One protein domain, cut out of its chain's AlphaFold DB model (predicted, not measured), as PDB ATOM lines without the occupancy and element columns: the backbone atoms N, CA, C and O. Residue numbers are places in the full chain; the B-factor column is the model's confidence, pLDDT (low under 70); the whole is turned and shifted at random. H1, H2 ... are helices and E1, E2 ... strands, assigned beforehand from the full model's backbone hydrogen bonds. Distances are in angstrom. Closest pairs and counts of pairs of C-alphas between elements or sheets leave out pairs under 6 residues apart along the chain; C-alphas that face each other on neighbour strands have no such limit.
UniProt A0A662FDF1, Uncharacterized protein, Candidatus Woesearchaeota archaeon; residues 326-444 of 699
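This is residues 326 to 444 of the 699 residues of an uncharacterized protein of Candidatus Woesearchaeota archaeon (UniProt A0A662FDF1). A strongly twisted antiparallel sheet of five strands makes the core, with H2 packed on one face, H1 folded back on H2, and the long helix H4 over E5 and E4 on the other face. H4 meets the sheet with residues 395 to 405; its later residues and the link out to Glu 416 make one end of the longest axis. The 119 printed residues hold four named helices and five named strands, in the order H1 H2 E1 E2 H3 E3 H4 E4 E5, and the class is mixed, helices and strands. The sheet's order is E1 - E2 - E3 - E5 - E4. The whole is compact, with a radius of gyration of the C-alphas of 14.2 A and spans of 42 by 32 by 25 A.

Start with H1, residues 327 to 339, and H2, residues 345 to 358: they form a helical hairpin, touch at C-alphas 337 and 345, their closest at 4.8 A, and run opposite ways at a shallow tilt of 21 degrees. Next find E1, residues 363 to 366, and E2, residues 373 to 377, a hairpin with N 364 and O 376 at 2.9 A. H3, residues 381 to 386, stands at the sheet's level, only just, with a height of 3.8 A; it only just touches H1, with 3 pairs of C-alphas within 8 A, made by residues 328 to 331 of H1 alone, the closest being Asp 328 and Leu 383 at 6.3 A. E3, residues 387 to 392, pairs with E2 through N 375 and O 389, 2.9 A. H4, residues 395 to 411, runs along the strands at a height over the sheet of 9.3 A. E4, residues 423 to 432, bends by 73 degrees at residue 427, and C-alphas 398 and 427 are the closest of H4 and E4, 5.8 A. H2 comes closest to E4 at C-alphas 358 and 432, 6.0 A. E5, residues 435 to 443, forms a hairpin with E4, N 430 and O 437 at 2.8 A, and pairs with E3 through N 390 and O 440, 2.9 A. E3, H4 and E4 form a split strand-helix-strand unit, two strands running the same way with E5 between them, its crossover right-handed. The domain has three layers, a sheet with helices on both of its faces: H1 and H2 on one face of the sheet E1 E2 E3 E5 E4, H4 on the other. In H1, H2, H3 and H4 every O i to N i+4 pair is within hydrogen-bond range.

Find C-alpha 327 at (62.497, 73.470, 30.663), where H1 begins its 17.9 A; H2 spans 20.0 A. H4 starts at C-alpha 395, (49.198, 88.684, 19.186), and covers 24.6 A. E4 measures 21.8 A, and E5 runs 25.0 A to C-alpha 443 at (66.143, 87.960, 28.592).

The C-alphas of Glu 416 and Gly 434 are the two farthest apart, 45.3 A. The printed part has no cut, and the link from H4 to E4, 11 residues, is long. Residues 364 to 370 have pLDDT under 70.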
ATOM      1  N   ARG A 326      62.472  68.838  31.031       83.88
ATOM      2  CA  ARG A 326      63.090  69.859  31.885       83.88
ATOM      3  C   ARG A 326      63.280  71.183  31.133       83.88
ATOM      4  O   ARG A 326      64.233  71.300  30.355       83.88
ATOM      5  N   PRO A 327      62.432  72.198  31.383       86.81
ATOM      6  CA  PRO A 327      62.497  73.470  30.663       86.81
ATOM      7  C   PRO A 327      63.776  74.255  30.959       86.81
ATOM      8  O   PRO A 327      64.255  74.985  30.102       86.81
ATOM      9  N   ASP A 328      64.391  74.071  32.127       85.38
ATOM     10  CA  ASP A 328      65.650  74.724  32.494       85.38
ATOM     11  C   ASP A 328      66.852  74.208  31.695       85.38
ATOM     12  O   ASP A 328      67.685  74.997  31.240       85.38
ATOM     13  N   VAL A 329      66.924  72.895  31.460       87.88
ATOM     14  CA  VAL A 329      67.949  72.297  30.595       87.88
ATOM     15  C   VAL A 329      67.745  72.717  29.140       87.88
ATOM     16  O   VAL A 329      68.720  73.051  28.462       87.88
ATOM     17  N   GLN A 330      66.490  72.743  28.678       91.31
ATOM     18  CA  GLN A 330      66.143  73.225  27.344       91.31
ATOM     19  C   GLN A 330      66.523  74.705  27.179       91.31
ATOM     20  O   GLN A 330      67.242  75.034  26.243       91.31
ATOM     21  N   ALA A 331      66.146  75.577  28.120       88.62
ATOM     22  CA  ALA A 331      66.487  76.999  28.100       88.62
ATOM     23  C   ALA A 331      67.997  77.233  28.047       88.62
ATOM     24  O   ALA A 331      68.469  78.025  27.236       88.62
ATOM     25  N   LEU A 332      68.777  76.515  28.863       88.69
ATOM     26  CA  LEU A 332      70.235  76.627  28.847       88.69
ATOM     27  C   LEU A 332      70.823  76.253  27.478       88.69
ATOM     28  O   LEU A 332      71.760  76.902  27.011       88.69
ATOM     29  N   TYR A 333      70.280  75.221  26.827       92.25
ATOM     30  CA  TYR A 333      70.708  74.834  25.487       92.25
ATOM     31  C   TYR A 333      70.312  75.876  24.434       92.25
ATOM     32  O   TYR A 333      71.161  76.266  23.634       92.25
ATOM     33  N   SER A 334      69.077  76.375  24.465       91.50
ATOM     34  CA  SER A 334      68.592  77.405  23.540       91.50
ATOM     35  C   SER A 334      69.386  78.705  23.676       91.50
ATOM     36  O   SER A 334      69.834  79.253  22.674       91.50
ATOM     37  N   LEU A 335      69.676  79.141  24.907       89.06
ATOM     38  CA  LEU A 335      70.535  80.297  25.191       89.06
ATOM     39  C   LEU A 335      71.971  80.088  24.701       89.06
ATOM     40  O   LEU A 335      72.572  81.000  24.137       89.06
ATOM     41  N   PHE A 336      72.529  78.887  24.879       90.81
ATOM     42  CA  PHE A 336      73.841  78.548  24.327       90.81
ATOM     43  C   PHE A 336      73.841  78.660  22.797       90.81
ATOM     44  O   PHE A 336      74.752  79.252  22.220       90.81
ATOM     45  N   LEU A 337      72.824  78.112  22.127       91.75
ATOM     46  CA  LEU A 337      72.699  78.195  20.674       91.75
ATOM     47  C   LEU A 337      72.536  79.646  20.204       91.75
ATOM     48  O   LEU A 337      73.213  80.037  19.253       91.75
ATOM     49  N   HIS A 338      71.708  80.435  20.895       88.31
ATOM     50  CA  HIS A 338      71.479  81.852  20.615       88.31
ATOM     51  C   HIS A 338      72.781  82.660  20.729       88.31
ATOM     52  O   HIS A 338      73.188  83.324  19.778       88.31
ATOM     53  N   TYR A 339      73.521  82.496  21.833       87.19
ATOM     54  CA  TYR A 339      74.805  83.170  22.060       87.19
ATOM     55  C   TYR A 339      75.840  82.878  20.959       87.19
ATOM     56  O   TYR A 339      76.598  83.758  20.551       87.19
ATOM     57  N   PHE A 340      75.866  81.644  20.445       87.50
ATOM     58  CA  PHE A 340      76.748  81.238  19.345       87.50
ATOM     59  C   PHE A 340      76.109  81.383  17.952       87.50
ATOM     60  O   PHE A 340      76.627  80.795  16.996       87.50
ATOM     61  N   LYS A 341      75.003  82.136  17.832       89.06
ATOM     62  CA  LYS A 341      74.282  82.430  16.581       89.06
ATOM     63  C   LYS A 341      74.023  81.181  15.733       89.06
ATOM     64  O   LYS A 341      74.272  81.154  14.530       89.06
ATOM     65  N   GLN A 342      73.612  80.099  16.387       92.12
ATOM     66  CA  GLN A 342      73.324  78.831  15.724       92.12
ATOM     67  C   GLN A 342      71.907  78.860  15.131       92.12
ATOM     68  O   GLN A 342      70.986  79.300  15.817       92.12
ATOM     69  N   PRO A 343      71.694  78.339  13.909       90.00
ATOM     70  CA  PRO A 343      70.397  78.411  13.232       90.00
ATOM     71  C   PRO A 343      69.294  77.623  13.950       90.00
ATOM     72  O   PRO A 343      68.118  77.900  13.771       90.00
ATOM     73  N   GLU A 344      69.644  76.635  14.780       93.06
ATOM     74  CA  GLU A 344      68.650  75.858  15.525       93.06
ATOM     75  C   GLU A 344      68.180  76.548  16.819       93.06
ATOM     76  O   GLU A 344      67.326  75.993  17.506       93.06
ATOM     77  N   ALA A 345      68.735  77.715  17.177       89.50
ATOM     78  CA  ALA A 345      68.432  78.404  18.434       89.50
ATOM     79  C   ALA A 345      66.936  78.699  18.597       89.50
ATOM     80  O   ALA A 345      66.366  78.373  19.634       89.50
ATOM     81  N   GLU A 346      66.305  79.241  17.556       88.25
ATOM     82  CA  GLU A 346      64.886  79.604  17.546       88.25
ATOM     83  C   GLU A 346      63.988  78.380  17.752       88.25
ATOM     84  O   GLU A 346      63.145  78.358  18.645       88.25
ATOM     85  N   ARG A 347      64.250  77.292  17.019       92.31
ATOM     86  CA  ARG A 347      63.509  76.030  17.173       92.31
ATOM     87  C   ARG A 347      63.629  75.460  18.586       92.31
ATOM     88  O   ARG A 347      62.666  74.936  19.133       92.31
ATOM     89  N   GLU A 348      64.826  75.487  19.171       92.88
ATOM     90  CA  GLU A 348      65.021  74.991  20.535       92.88
ATOM     91  C   GLU A 348      64.420  75.943  21.585       92.88
ATOM     92  O   GLU A 348      64.007  75.480  22.651       92.88
ATOM     93  N   MET A 349      64.336  77.246  21.300       90.88
ATOM     94  CA  MET A 349      63.627  78.225  22.127       90.88
ATOM     95  C   MET A 349      62.117  77.982  22.095       90.88
ATOM     96  O   MET A 349      61.506  77.897  23.153       90.88
ATOM     97  N   HIS A 350      61.532  77.744  20.922       90.81
ATOM     98  CA  HIS A 350      60.115  77.405  20.787       90.81
ATOM     99  C   HIS A 350      59.745  76.167  21.621       90.81
ATOM    100  O   HIS A 350      58.767  76.190  22.364       90.81
ATOM    101  N   LYS A 351      60.565  75.109  21.582       91.25
ATOM    102  CA  LYS A 351      60.365  73.923  22.439       91.25
ATOM    103  C   LYS A 351      60.430  74.253  23.929       91.25
ATOM    104  O   LYS A 351      59.724  73.650  24.728       91.25
ATOM    105  N   MET A 352      61.318  75.169  24.324       91.31
ATOM    106  CA  MET A 352      61.413  75.620  25.714       91.31
ATOM    107  C   MET A 352      60.117  76.303  26.146       91.31
ATOM    108  O   MET A 352      59.592  75.970  27.204       91.31
ATOM    109  N   VAL A 353      59.588  77.198  25.309       91.12
ATOM    110  CA  VAL A 353      58.327  77.901  25.568       91.12
ATOM    111  C   VAL A 353      57.170  76.913  25.684       91.12
ATOM    112  O   VAL A 353      56.452  76.956  26.676       91.12
ATOM    113  N   GLU A 354      57.037  75.957  24.761       89.88
ATOM    114  CA  GLU A 354      56.008  74.907  24.843       89.88
ATOM    115  C   GLU A 354      56.085  74.116  26.157       89.88
ATOM    116  O   GLU A 354      55.065  73.912  26.817       89.88
ATOM    117  N   LEU A 355      57.291  73.711  26.577       89.25
ATOM    118  CA  LEU A 355      57.493  73.003  27.844       89.25
ATOM    119  C   LEU A 355      57.044  73.849  29.041       89.25
ATOM    120  O   LEU A 355      56.351  73.337  29.918       89.25
ATOM    121  N   VAL A 356      57.405  75.133  29.070       88.25
ATOM    122  CA  VAL A 356      57.014  76.066  30.139       88.25
ATOM    123  C   VAL A 356      55.504  76.261  30.173       88.25
ATOM    124  O   VAL A 356      54.894  76.183  31.236       88.25
ATOM    125  N   LEU A 357      54.894  76.500  29.014       87.56
ATOM    126  CA  LEU A 357      53.467  76.770  28.922       87.56
ATOM    127  C   LEU A 357      52.620  75.538  29.256       87.56
ATOM    128  O   LEU A 357      51.517  75.705  29.774       87.56
ATOM    129  N   SER A 358      53.132  74.329  28.993       86.56
ATOM    130  CA  SER A 358      52.444  73.062  29.280       86.56
ATOM    131  C   SER A 358      52.291  72.747  30.772       86.56
ATOM    132  O   SER A 358      51.407  71.971  31.138       86.56
ATOM    133  N   ASP A 359      53.099  73.366  31.641       82.94
ATOM    134  CA  ASP A 359      53.021  73.200  33.093       82.94
ATOM    135  C   ASP A 359      52.760  74.542  33.791       82.94
ATOM    136  O   ASP A 359      53.669  75.303  34.126       82.94
ATOM    137  N   ASN A 360      51.483  74.809  34.081       74.44
ATOM    138  CA  ASN A 360      51.050  76.023  34.779       74.44
ATOM    139  C   ASN A 360      51.704  76.212  36.156       74.44
ATOM    140  O   ASN A 360      51.759  77.340  36.640       74.44
ATOM    141  N   LYS A 361      52.239  75.155  36.791       76.50
ATOM    142  CA  LYS A 361      52.950  75.279  38.077       76.50
ATOM    143  C   LYS A 361      54.289  75.993  37.945       76.50
ATOM    144  O   LYS A 361      54.864  76.383  38.959       76.50
ATOM    145  N   LEU A 362      54.795  76.130  36.721       73.12
ATOM    146  CA  LEU A 362      56.049  76.809  36.461       73.12
ATOM    147  C   LEU A 362      55.887  78.325  36.334       73.12
ATOM    148  O   LEU A 362      56.875  79.044  36.433       73.12
ATOM    149  N   ARG A 363      54.668  78.841  36.141       72.31
ATOM    150  CA  ARG A 363      54.427  80.282  36.002       72.31
ATOM    151  C   ARG A 363      54.408  80.923  37.389       72.31
ATOM    152  O   ARG A 363      53.501  80.670  38.181       72.31
ATOM    153  N   VAL A 364      55.429  81.721  37.695       63.78
ATOM    154  CA  VAL A 364      55.565  82.410  38.981       63.78
ATOM    155  C   VAL A 364      55.297  83.894  38.785       63.78
ATOM    156  O   VAL A 364      56.105  84.594  38.179       63.78
ATOM    157  N   GLU A 365      54.141  84.278  39.334       60.03
ATOM    158  CA  GLU A 365      53.616  85.616  39.637       60.03
ATOM    159  C   GLU A 365      53.591  86.660  38.502       60.03
ATOM    160  O   GLU A 365      54.551  86.806  37.746       60.03
ATOM    161  N   PRO A 366      52.507  87.454  38.397       60.59
ATOM    162  CA  PRO A 366      52.522  88.649  37.571       60.59
ATOM    163  C   PRO A 366      53.520  89.676  38.135       60.59
ATOM    164  O   PRO A 366      53.415  90.103  39.285       60.59
ATOM    165  N   LEU A 367      54.492  90.088  37.320       66.38
ATOM    166  CA  LEU A 367      55.413  91.178  37.626       66.38
ATOM    167  C   LEU A 367      54.757  92.522  37.282       66.38
ATOM    168  O   LEU A 367      54.786  92.967  36.139       66.38
ATOM    169  N   GLY A 368      54.218  93.198  38.295       63.28
ATOM    170  CA  GLY A 368      53.760  94.584  38.174       63.28
ATOM    171  C   GLY A 368      52.394  94.757  37.500       63.28
ATOM    172  O   GLY A 368      51.543  93.874  37.545       63.28
ATOM    173  N   GLU A 369      52.173  95.948  36.941       63.31
ATOM    174  CA  GLU A 369      50.878  96.430  36.431       63.31
ATOM    175  C   GLU A 369      50.975  96.792  34.940       63.31
ATOM    176  O   GLU A 369      50.646  97.904  34.531       63.31
ATOM    177  N   SER A 370      51.504  95.865  34.144       67.00
ATOM    178  CA  SER A 370      51.559  95.975  32.681       67.00
ATOM    179  C   SER A 370      50.215  95.554  32.066       67.00
ATOM    180  O   SER A 370      49.439  94.821  32.687       67.00
ATOM    181  N   VAL A 371      49.917  96.050  30.857       71.25
ATOM    182  CA  VAL A 371      48.759  95.592  30.066       71.25
ATOM    183  C   VAL A 371      48.916  94.107  29.727       71.25
ATOM    184  O   VAL A 371      47.950  93.342  29.745       71.25
ATOM    185  N   ASN A 372      50.157  93.691  29.492       78.44
ATOM    186  CA  ASN A 372      50.532  92.309  29.287       78.44
ATOM    187  C   ASN A 372      50.653  91.564  30.620       78.44
ATOM    188  O   ASN A 372      51.107  92.086  31.640       78.44
ATOM    189  N   LYS A 373      50.328  90.270  30.602       84.31
ATOM    190  CA  LYS A 373      50.682  89.386  31.712       84.31
ATOM    191  C   LYS A 373      52.178  89.109  31.638       84.31
ATOM    192  O   LYS A 373      52.627  88.309  30.820       84.31
ATOM    193  N   VAL A 374      52.945  89.766  32.500       85.56
ATOM    194  CA  VAL A 374      54.395  89.566  32.611       85.56
ATOM    195  C   VAL A 374      54.681  88.568  33.722       85.56
ATOM    196  O   VAL A 374      54.262  88.805  34.846       85.56
ATOM    197  N   TYR A 375      55.401  87.479  33.464       85.81
ATOM    198  CA  TYR A 375      55.738  86.503  34.506       85.81
ATOM    199  C   TYR A 375      57.143  85.925  34.361       85.81
ATOM    200  O   TYR A 375      57.777  85.963  33.301       85.81
ATOM    201  N   THR A 376      57.633  85.376  35.470       84.75
ATOM    202  CA  THR A 376      58.878  84.600  35.526       84.75
ATOM    203  C   THR A 376      58.572  83.112  35.625       84.75
ATOM    204  O   THR A 376      57.440  82.715  35.905       84.75
ATOM    205  N   ILE A 377      59.574  82.262  35.384       80.31
ATOM    206  CA  ILE A 377      59.400  80.811  35.482       80.31
ATOM    207  C   ILE A 377      60.065  80.283  36.754       80.31
ATOM    208  O   ILE A 377      61.291  80.288  36.864       80.31
ATOM    209  N   GLY A 378      59.272  79.760  37.685       74.81
ATOM    210  CA  GLY A 378      59.746  78.963  38.817       74.81
ATOM    211  C   GLY A 378      59.462  77.469  38.633       74.81
ATOM    212  O   GLY A 378      58.945  77.060  37.604       74.81
ATOM    213  N   PRO A 379      59.867  76.600  39.577       71.88
ATOM    214  CA  PRO A 379      60.716  76.873  40.740       71.88
ATOM    215  C   PRO A 379      62.217  76.973  40.389       71.88
ATOM    216  O   PRO A 379      63.065  77.051  41.282       71.88
ATOM    217  N   SER A 380      62.588  76.924  39.104       78.81
ATOM    218  CA  SER A 380      63.988  77.047  38.695       78.81
ATOM    219  C   SER A 380      64.484  78.480  38.874       78.81
ATOM    220  O   SER A 380      64.245  79.337  38.030       78.81
ATOM    221  N   LYS A 381      65.282  78.717  39.923       79.44
ATOM    222  CA  LYS A 381      65.960  80.008  40.152       79.44
ATOM    223  C   LYS A 381      66.766  80.492  38.944       79.44
ATOM    224  O   LYS A 381      66.973  81.691  38.780       79.44
ATOM    225  N   PHE A 382      67.266  79.570  38.117       81.94
ATOM    226  CA  PHE A 382      67.950  79.923  36.876       81.94
ATOM    227  C   PHE A 382      66.983  80.585  35.893       81.94
ATOM    228  O   PHE A 382      67.276  81.676  35.419       81.94
ATOM    229  N   LEU A 383      65.833  79.965  35.622       81.94
ATOM    230  CA  LEU A 383      64.845  80.529  34.705       81.94
ATOM    231  C   LEU A 383      64.274  81.846  35.245       81.94
ATOM    232  O   LEU A 383      64.250  82.832  34.517       81.94
ATOM    233  N   GLU A 384      63.933  81.887  36.533       81.62
ATOM    234  CA  GLU A 384      63.412  83.071  37.230       81.62
ATOM    235  C   GLU A 384      64.340  84.295  37.108       81.62
ATOM    236  O   GLU A 384      63.895  85.428  36.907       81.62
ATOM    237  N   SER A 385      65.653  84.069  37.198       82.25
ATOM    238  CA  SER A 385      66.666  85.127  37.096       82.25
ATOM    239  C   SER A 385      67.128  85.426  35.668       82.25
ATOM    240  O   SER A 385      67.865  86.392  35.476       82.25
ATOM    241  N   THR A 386      66.706  84.640  34.670       85.81
ATOM    242  CA  THR A 386      67.230  84.733  33.296       85.81
ATOM    243  C   THR A 386      66.180  85.131  32.267       85.81
ATOM    244  O   THR A 386      66.536  85.779  31.286       85.81
ATOM    245  N   LEU A 387      64.911  84.762  32.452       89.75
ATOM    246  CA  LEU A 387      63.866  84.925  31.440       89.75
ATOM    247  C   LEU A 387      62.687  85.740  31.970       89.75
ATOM    248  O   LEU A 387      62.318  85.633  33.140       89.75
ATOM    249  N   ILE A 388      62.083  86.515  31.076       91.56
ATOM    250  CA  ILE A 388      60.807  87.201  31.265       91.56
ATOM    251  C   ILE A 388      59.881  86.759  30.136       91.56
ATOM    252  O   ILE A 388      60.279  86.749  28.970       91.56
ATOM    253  N   PHE A 389      58.658  86.394  30.498       92.38
ATOM    254  CA  PHE A 389      57.598  86.045  29.564       92.38
ATOM    255  C   PHE A 389      56.557  87.150  29.592       92.38
ATOM    256  O   PHE A 389      56.117  87.544  30.672       92.38
ATOM    257  N   LYS A 390      56.171  87.633  28.414       93.38
ATOM    258  CA  LYS A 390      55.006  88.493  28.225       93.38
ATOM    259  C   LYS A 390      53.938  87.707  27.472       93.38
ATOM    260  O   LYS A 390      54.238  87.091  26.452       93.38
ATOM    261  N   GLU A 391      52.720  87.710  27.995       92.19
ATOM    262  CA  GLU A 391      51.551  87.052  27.410       92.19
ATOM    263  C   GLU A 391      50.422  88.067  27.228       92.19
ATOM    264  O   GLU A 391      50.137  88.860  28.132       92.19
ATOM    265  N   HIS A 392      49.758  88.006  26.075       92.94
ATOM    266  CA  HIS A 392      48.592  88.824  25.763       92.94
ATOM    267  C   HIS A 392      47.539  87.986  25.013       92.94
ATOM    268  O   HIS A 392      47.918  87.073  24.279       92.94
ATOM    269  N   PRO A 393      46.227  88.255  25.178       92.44
ATOM    270  CA  PRO A 393      45.179  87.574  24.409       92.44
ATOM    271  C   PRO A 393      45.200  87.858  22.902       92.44
ATOM    272  O   PRO A 393      44.652  87.077  22.139       92.44
ATOM    273  N   GLU A 394      45.812  88.966  22.493       94.62
ATOM    274  CA  GLU A 394      45.926  89.409  21.097       94.62
ATOM    275  C   GLU A 394      47.410  89.465  20.716       94.62
ATOM    276  O   GLU A 394      48.185  90.138  21.405       94.62
ATOM    277  N   LEU A 395      47.808  88.751  19.655       95.06
ATOM    278  CA  LEU A 395      49.198  88.684  19.186       95.06
ATOM    279  C   LEU A 395      49.699  90.054  18.723       95.06
ATOM    280  O   LEU A 395      50.840  90.420  19.002       95.06
ATOM    281  N   GLU A 396      48.825  90.820  18.075       94.75
ATOM    282  CA  GLU A 396      49.114  92.122  17.481       94.75
ATOM    283  C   GLU A 396      49.655  93.115  18.520       94.75
ATOM    284  O   GLU A 396      50.543  93.908  18.216       94.75
ATOM    285  N   VAL A 397      49.190  93.039  19.772       92.12
ATOM    286  CA  VAL A 397      49.681  93.891  20.870       92.12
ATOM    287  C   VAL A 397      51.139  93.574  21.222       92.12
ATOM    288  O   VAL A 397      51.938  94.484  21.450       92.12
ATOM    289  N   LEU A 398      51.524  92.295  21.221       94.88
ATOM    290  CA  LEU A 398      52.917  91.892  21.450       94.88
ATOM    291  C   LEU A 398      53.808  92.247  20.251       94.88
ATOM    292  O   LEU A 398      54.960  92.639  20.438       94.88
ATOM    293  N   GLU A 399      53.289  92.129  19.027       95.44
ATOM    294  CA  GLU A 399      53.986  92.533  17.796       95.44
ATOM    295  C   GLU A 399      54.227  94.047  17.738       95.44
ATOM    296  O   GLU A 399      55.312  94.482  17.343       95.44
ATOM    297  N   GLN A 400      53.264  94.852  18.193       92.12
ATOM    298  CA  GLN A 400      53.424  96.300  18.348       92.12
ATOM    299  C   GLN A 400      54.516  96.635  19.368       92.12
ATOM    300  O   GLN A 400      55.402  97.434  19.065       92.12
ATOM    301  N   GLU A 401      54.522  95.986  20.539       93.75
ATOM    302  CA  GLU A 401      55.590  96.170  21.531       93.75
ATOM    303  C   GLU A 401      56.969  95.785  20.965       93.75
ATOM    304  O   GLU A 401      57.958  96.490  21.185       93.75
ATOM    305  N   TYR A 402      57.050  94.669  20.235       95.50
ATOM    306  CA  TYR A 402      58.285  94.214  19.597       95.50
ATOM    307  C   TYR A 402      58.782  95.215  18.543       95.50
ATOM    308  O   TYR A 402      59.954  95.588  18.559       95.50
ATOM    309  N   THR A 403      57.886  95.719  17.695       93.62
ATOM    310  CA  THR A 403      58.200  96.742  16.684       93.62
ATOM    311  C   THR A 403      58.684  98.036  17.342       93.62
ATOM    312  O   THR A 403      59.710  98.598  16.955       93.62
ATOM    313  N   MET A 404      58.002  98.483  18.402       92.50
ATOM    314  CA  MET A 404      58.403  99.657  19.178       92.50
ATOM    315  C   MET A 404      59.793  99.472  19.796       92.50
ATOM    316  O   MET A 404      60.630 100.373  19.731       92.50
ATOM    317  N   ARG A 405      60.089  98.285  20.344       94.75
ATOM    318  CA  ARG A 405      61.432  97.943  20.834       94.75
ATOM    319  C   ARG A 405      62.480  98.092  19.730       94.75
ATOM    320  O   ARG A 405      63.530  98.669  19.994       94.75
ATOM    321  N   GLU A 406      62.231  97.566  18.530       94.19
ATOM    322  CA  GLU A 406      63.174  97.662  17.405       94.19
ATOM    323  C   GLU A 406      63.425  99.119  16.996       94.19
ATOM    324  O   GLU A 406      64.577  99.510  16.791       94.19
ATOM    325  N   HIS A 407      62.381  99.950  16.961       92.44
ATOM    326  CA  HIS A 407      62.516 101.386  16.706       92.44
ATOM    327  C   HIS A 407      63.358 102.088  17.782       92.44
ATOM    328  O   HIS A 407      64.280 102.842  17.458       92.44
ATOM    329  N   LEU A 408      63.096 101.802  19.062       93.75
ATOM    330  CA  LEU A 408      63.869 102.347  20.181       93.75
ATOM    331  C   LEU A 408      65.331 101.878  20.152       93.75
ATOM    332  O   LEU A 408      66.220 102.667  20.469       93.75
ATOM    333  N   GLU A 409      65.589 100.620  19.778       94.75
ATOM    334  CA  GLU A 409      66.936 100.044  19.655       94.75
ATOM    335  C   GLU A 409      67.732 100.713  18.529       94.75
ATOM    336  O   GLU A 409      68.900 101.054  18.718       94.75
ATOM    337  N   ALA A 410      67.091 100.949  17.381       93.62
ATOM    338  CA  ALA A 410      67.700 101.645  16.253       93.62
ATOM    339  C   ALA A 410      68.069 103.095  16.606       93.62
ATOM    340  O   ALA A 410      69.162 103.550  16.270       93.62
ATOM    341  N   ALA A 411      67.199 103.801  17.334       91.88
ATOM    342  CA  ALA A 411      67.424 105.186  17.748       91.88
ATOM    343  C   ALA A 411      68.639 105.366  18.677       91.88
ATOM    344  O   ALA A 411      69.302 106.399  18.634       91.88
ATOM    345  N   ILE A 412      68.963 104.360  19.496       92.62
ATOM    346  CA  ILE A 412      70.107 104.403  20.426       92.62
ATOM    347  C   ILE A 412      71.344 103.692  19.878       92.62
ATOM    348  O   ILE A 412      72.320 103.495  20.607       92.62
ATOM    349  N   GLN A 413      71.324 103.273  18.611       91.06
ATOM    350  CA  GLN A 413      72.437 102.555  18.012       91.06
ATOM    351  C   GLN A 413      73.696 103.437  18.015       91.06
ATOM    352  O   GLN A 413      73.800 104.415  17.281       91.06
ATOM    353  N   GLY A 414      74.682 103.064  18.836       84.56
ATOM    354  CA  GLY A 414      75.931 103.815  19.009       84.56
ATOM    355  C   GLY A 414      76.019 104.620  20.308       84.56
ATOM    356  O   GLY A 414      77.106 105.094  20.631       84.56
ATOM    357  N   LEU A 415      74.937 104.719  21.088       89.62
ATOM    358  CA  LEU A 415      74.992 105.276  22.438       89.62
ATOM    359  C   LEU A 415      75.578 104.247  23.406       89.62
ATOM    360  O   LEU A 415      74.992 103.196  23.677       89.62
ATOM    361  N   GLU A 416      76.763 104.545  23.932       91.06
ATOM    362  CA  GLU A 416      77.424 103.665  24.887       91.06
ATOM    363  C   GLU A 416      76.675 103.619  26.224       91.06
ATOM    364  O   GLU A 416      76.216 104.624  26.765       91.06
ATOM    365  N   GLY A 417      76.583 102.419  26.798       91.44
ATOM    366  CA  GLY A 417      76.034 102.239  28.137       91.44
ATOM    367  C   GLY A 417      74.507 102.254  28.222       91.44
ATOM    368  O   GLY A 417      74.004 102.320  29.341       91.44
ATOM    369  N   TYR A 418      73.787 102.123  27.107       94.44
ATOM    370  CA  TYR A 418      72.341 101.876  27.100       94.44
ATOM    371  C   TYR A 418      72.006 100.566  26.413       94.44
ATOM    372  O   TYR A 418      72.720 100.104  25.525       94.44
ATOM    373  N   ALA A 419      70.917  99.954  26.858       94.38
ATOM    374  CA  ALA A 419      70.419  98.721  26.280       94.38
ATOM    375  C   ALA A 419      68.898  98.612  26.416       94.38
ATOM    376  O   ALA A 419      68.271  99.255  27.259       94.38
ATOM    377  N   LEU A 420      68.327  97.719  25.617       95.44
ATOM    378  CA  LEU A 420      67.001  97.144  25.823       95.44
ATOM    379  C   LEU A 420      67.164  95.649  26.152       95.44
ATOM    380  O   LEU A 420      68.213  95.069  25.841       95.44
ATOM    381  N   PRO A 421      66.168  94.993  26.776       94.75
ATOM    382  CA  PRO A 421      66.168  93.549  26.953       94.75
ATOM    383  C   PRO A 421      66.434  92.816  25.634       94.75
ATOM    384  O   PRO A 421      65.876  93.153  24.587       94.75
ATOM    385  N   GLU A 422      67.303  91.808  25.697       93.44
ATOM    386  CA  GLU A 422      67.627  90.943  24.560       93.44
ATOM    387  C   GLU A 422      66.412  90.065  24.237       93.44
ATOM    388  O   GLU A 422      65.878  89.390  25.124       93.44
ATOM    389  N   VAL A 423      65.981  90.069  22.974       93.81
ATOM    390  CA  VAL A 423      64.878  89.221  22.512       93.81
ATOM    391  C   VAL A 423      65.393  87.810  22.305       93.81
ATOM    392  O   VAL A 423      66.308  87.568  21.519       93.81
ATOM    393  N   LEU A 424      64.787  86.870  23.021       90.75
ATOM    394  CA  LEU A 424      65.142  85.458  22.946       90.75
ATOM    395  C   LEU A 424      64.208  84.690  22.013       90.75
ATOM    396  O   LEU A 424      64.667  83.792  21.307       90.75
ATOM    397  N   ALA A 425      62.927  85.060  22.002       91.44
ATOM    398  CA  ALA A 425      61.956  84.666  20.989       91.44
ATOM    399  C   ALA A 425      61.029  85.856  20.685       91.44
ATOM    400  O   ALA A 425      60.517  86.449  21.643       91.44
ATOM    401  N   PRO A 426      60.807  86.202  19.403       93.44
ATOM    402  CA  PRO A 426      59.824  87.214  19.023       93.44
ATOM    403  C   PRO A 426      58.396  86.766  19.397       93.44
ATOM    404  O   PRO A 426      58.197  85.590  19.728       93.44
ATOM    405  N   PRO A 427      57.407  87.679  19.365       95.81
ATOM    406  CA  PRO A 427      56.002  87.334  19.558       95.81
ATOM    407  C   PRO A 427      55.566  86.188  18.639       95.81
ATOM    408  O   PRO A 427      55.822  86.214  17.436       95.81
ATOM    409  N   ALA A 428      54.931  85.163  19.207       95.19
ATOM    410  CA  ALA A 428      54.419  84.028  18.448       95.19
ATOM    411  C   ALA A 428      53.220  83.372  19.142       95.19
ATOM    412  O   ALA A 428      53.048  83.482  20.359       95.19
ATOM    413  N   THR A 429      52.418  82.647  18.359       94.75
ATOM    414  CA  THR A 429      51.303  81.824  18.848       94.75
ATOM    415  C   THR A 429      51.770  80.410  19.167       94.75
ATOM    416  O   THR A 429      52.386  79.740  18.339       94.75
ATOM    417  N   TYR A 430      51.408  79.934  20.353       91.56
ATOM    418  CA  TYR A 430      51.682  78.592  20.847       91.56
ATOM    419  C   TYR A 430      50.360  77.880  21.129       91.56
ATOM    420  O   TYR A 430      49.490  78.429  21.803       91.56
ATOM    421  N   ILE A 431      50.217  76.644  20.645       89.12
ATOM    422  CA  ILE A 431      49.049  75.802  20.929       89.12
ATOM    423  C   ILE A 431      49.405  74.869  22.080       89.12
ATOM    424  O   ILE A 431      50.233  73.970  21.929       89.12
ATOM    425  N   VAL A 432      48.769  75.053  23.232       83.25
ATOM    426  CA  VAL A 432      49.072  74.283  24.441       83.25
ATOM    427  C   VAL A 432      47.775  73.782  25.043       83.25
ATOM    428  O   VAL A 432      46.873  74.554  25.334       83.25
ATOM    429  N   ASN A 433      47.665  72.463  25.205       85.19
ATOM    430  CA  ASN A 433      46.440  71.803  25.673       85.19
ATOM    431  C   ASN A 433      45.181  72.159  24.848       85.19
ATOM    432  O   ASN A 433      44.067  72.053  25.351       85.19
ATOM    433  N   GLY A 434      45.356  72.534  23.575       86.12
ATOM    434  CA  GLY A 434      44.268  72.935  22.679       86.12
ATOM    435  C   GLY A 434      43.864  74.409  22.775       86.12
ATOM    436  O   GLY A 434      42.941  74.807  22.074       86.12
ATOM    437  N   GLU A 435      44.547  75.206  23.597       89.19
ATOM    438  CA  GLU A 435      44.340  76.651  23.720       89.19
ATOM    439  C   GLU A 435      45.456  77.413  22.996       89.19
ATOM    440  O   GLU A 435      46.627  77.023  23.052       89.19
ATOM    441  N   GLU A 436      45.090  78.497  22.312       92.50
ATOM    442  CA  GLU A 436      46.043  79.429  21.711       92.50
ATOM    443  C   GLU A 436      46.547  80.407  22.775       92.50
ATOM    444  O   GLU A 436      45.769  81.025  23.500       92.50
ATOM    445  N   MET A 437      47.867  80.535  22.876       91.31
ATOM    446  CA  MET A 437      48.533  81.507  23.736       91.31
ATOM    447  C   MET A 437      49.554  82.295  22.928       91.31
ATOM    448  O   MET A 437      50.398  81.702  22.256       91.31
ATOM    449  N   HIS A 438      49.526  83.620  23.034       94.81
ATOM    450  CA  HIS A 438      50.516  84.486  22.396       94.81
ATOM    451  C   HIS A 438      51.577  84.883  23.411       94.81
ATOM    452  O   HIS A 438      51.258  85.355  24.505       94.81
ATOM    453  N   VAL A 439      52.842  84.647  23.066       94.44
ATOM    454  CA  VAL A 439      53.960  84.808  23.999       94.44
ATOM    455  C   VAL A 439      55.133  85.505  23.333       94.44
ATOM    456  O   VAL A 439      55.510  85.184  22.208       94.44
ATOM    457  N   TYR A 440      55.744  86.411  24.087       94.44
ATOM    458  CA  TYR A 440      56.967  87.128  23.758       94.44
ATOM    459  C   TYR A 440      58.012  86.885  24.857       94.44
ATOM    460  O   TYR A 440      57.717  87.040  26.047       94.44
ATOM    461  N   VAL A 441      59.225  86.450  24.484       93.62
ATOM    462  CA  VAL A 441      60.251  86.014  25.448       93.62
ATOM    463  C   VAL A 441      61.471  86.916  25.406       93.62
ATOM    464  O   VAL A 441      62.201  86.993  24.413       93.62
ATOM    465  N   LEU A 442      61.745  87.521  26.556       94.81
ATOM    466  CA  LEU A 442      62.855  88.428  26.778       94.81
ATOM    467  C   LEU A 442      63.864  87.822  27.745       94.81
ATOM    468  O   LEU A 442      63.526  87.087  28.678       94.81
ATOM    469  N   LYS A 443      65.129  88.185  27.571       92.75
ATOM    470  CA  LYS A 443      66.143  87.960  28.592       92.75
ATOM    471  C   LYS A 443      65.959  88.973  29.712       92.75
ATOM    472  O   LYS A 443      65.922  90.180  29.478       92.75
ATOM    473  N   ARG A 444      65.911  88.485  30.947       91.06
ATOM    474  CA  ARG A 444      65.906  89.331  32.135       91.06
ATOM    475  C   ARG A 444      67.223  90.096  32.219       91.06
ATOM    476  O   ARG A 444      68.301  89.499  32.261       91.06
TER     477      ARG A 444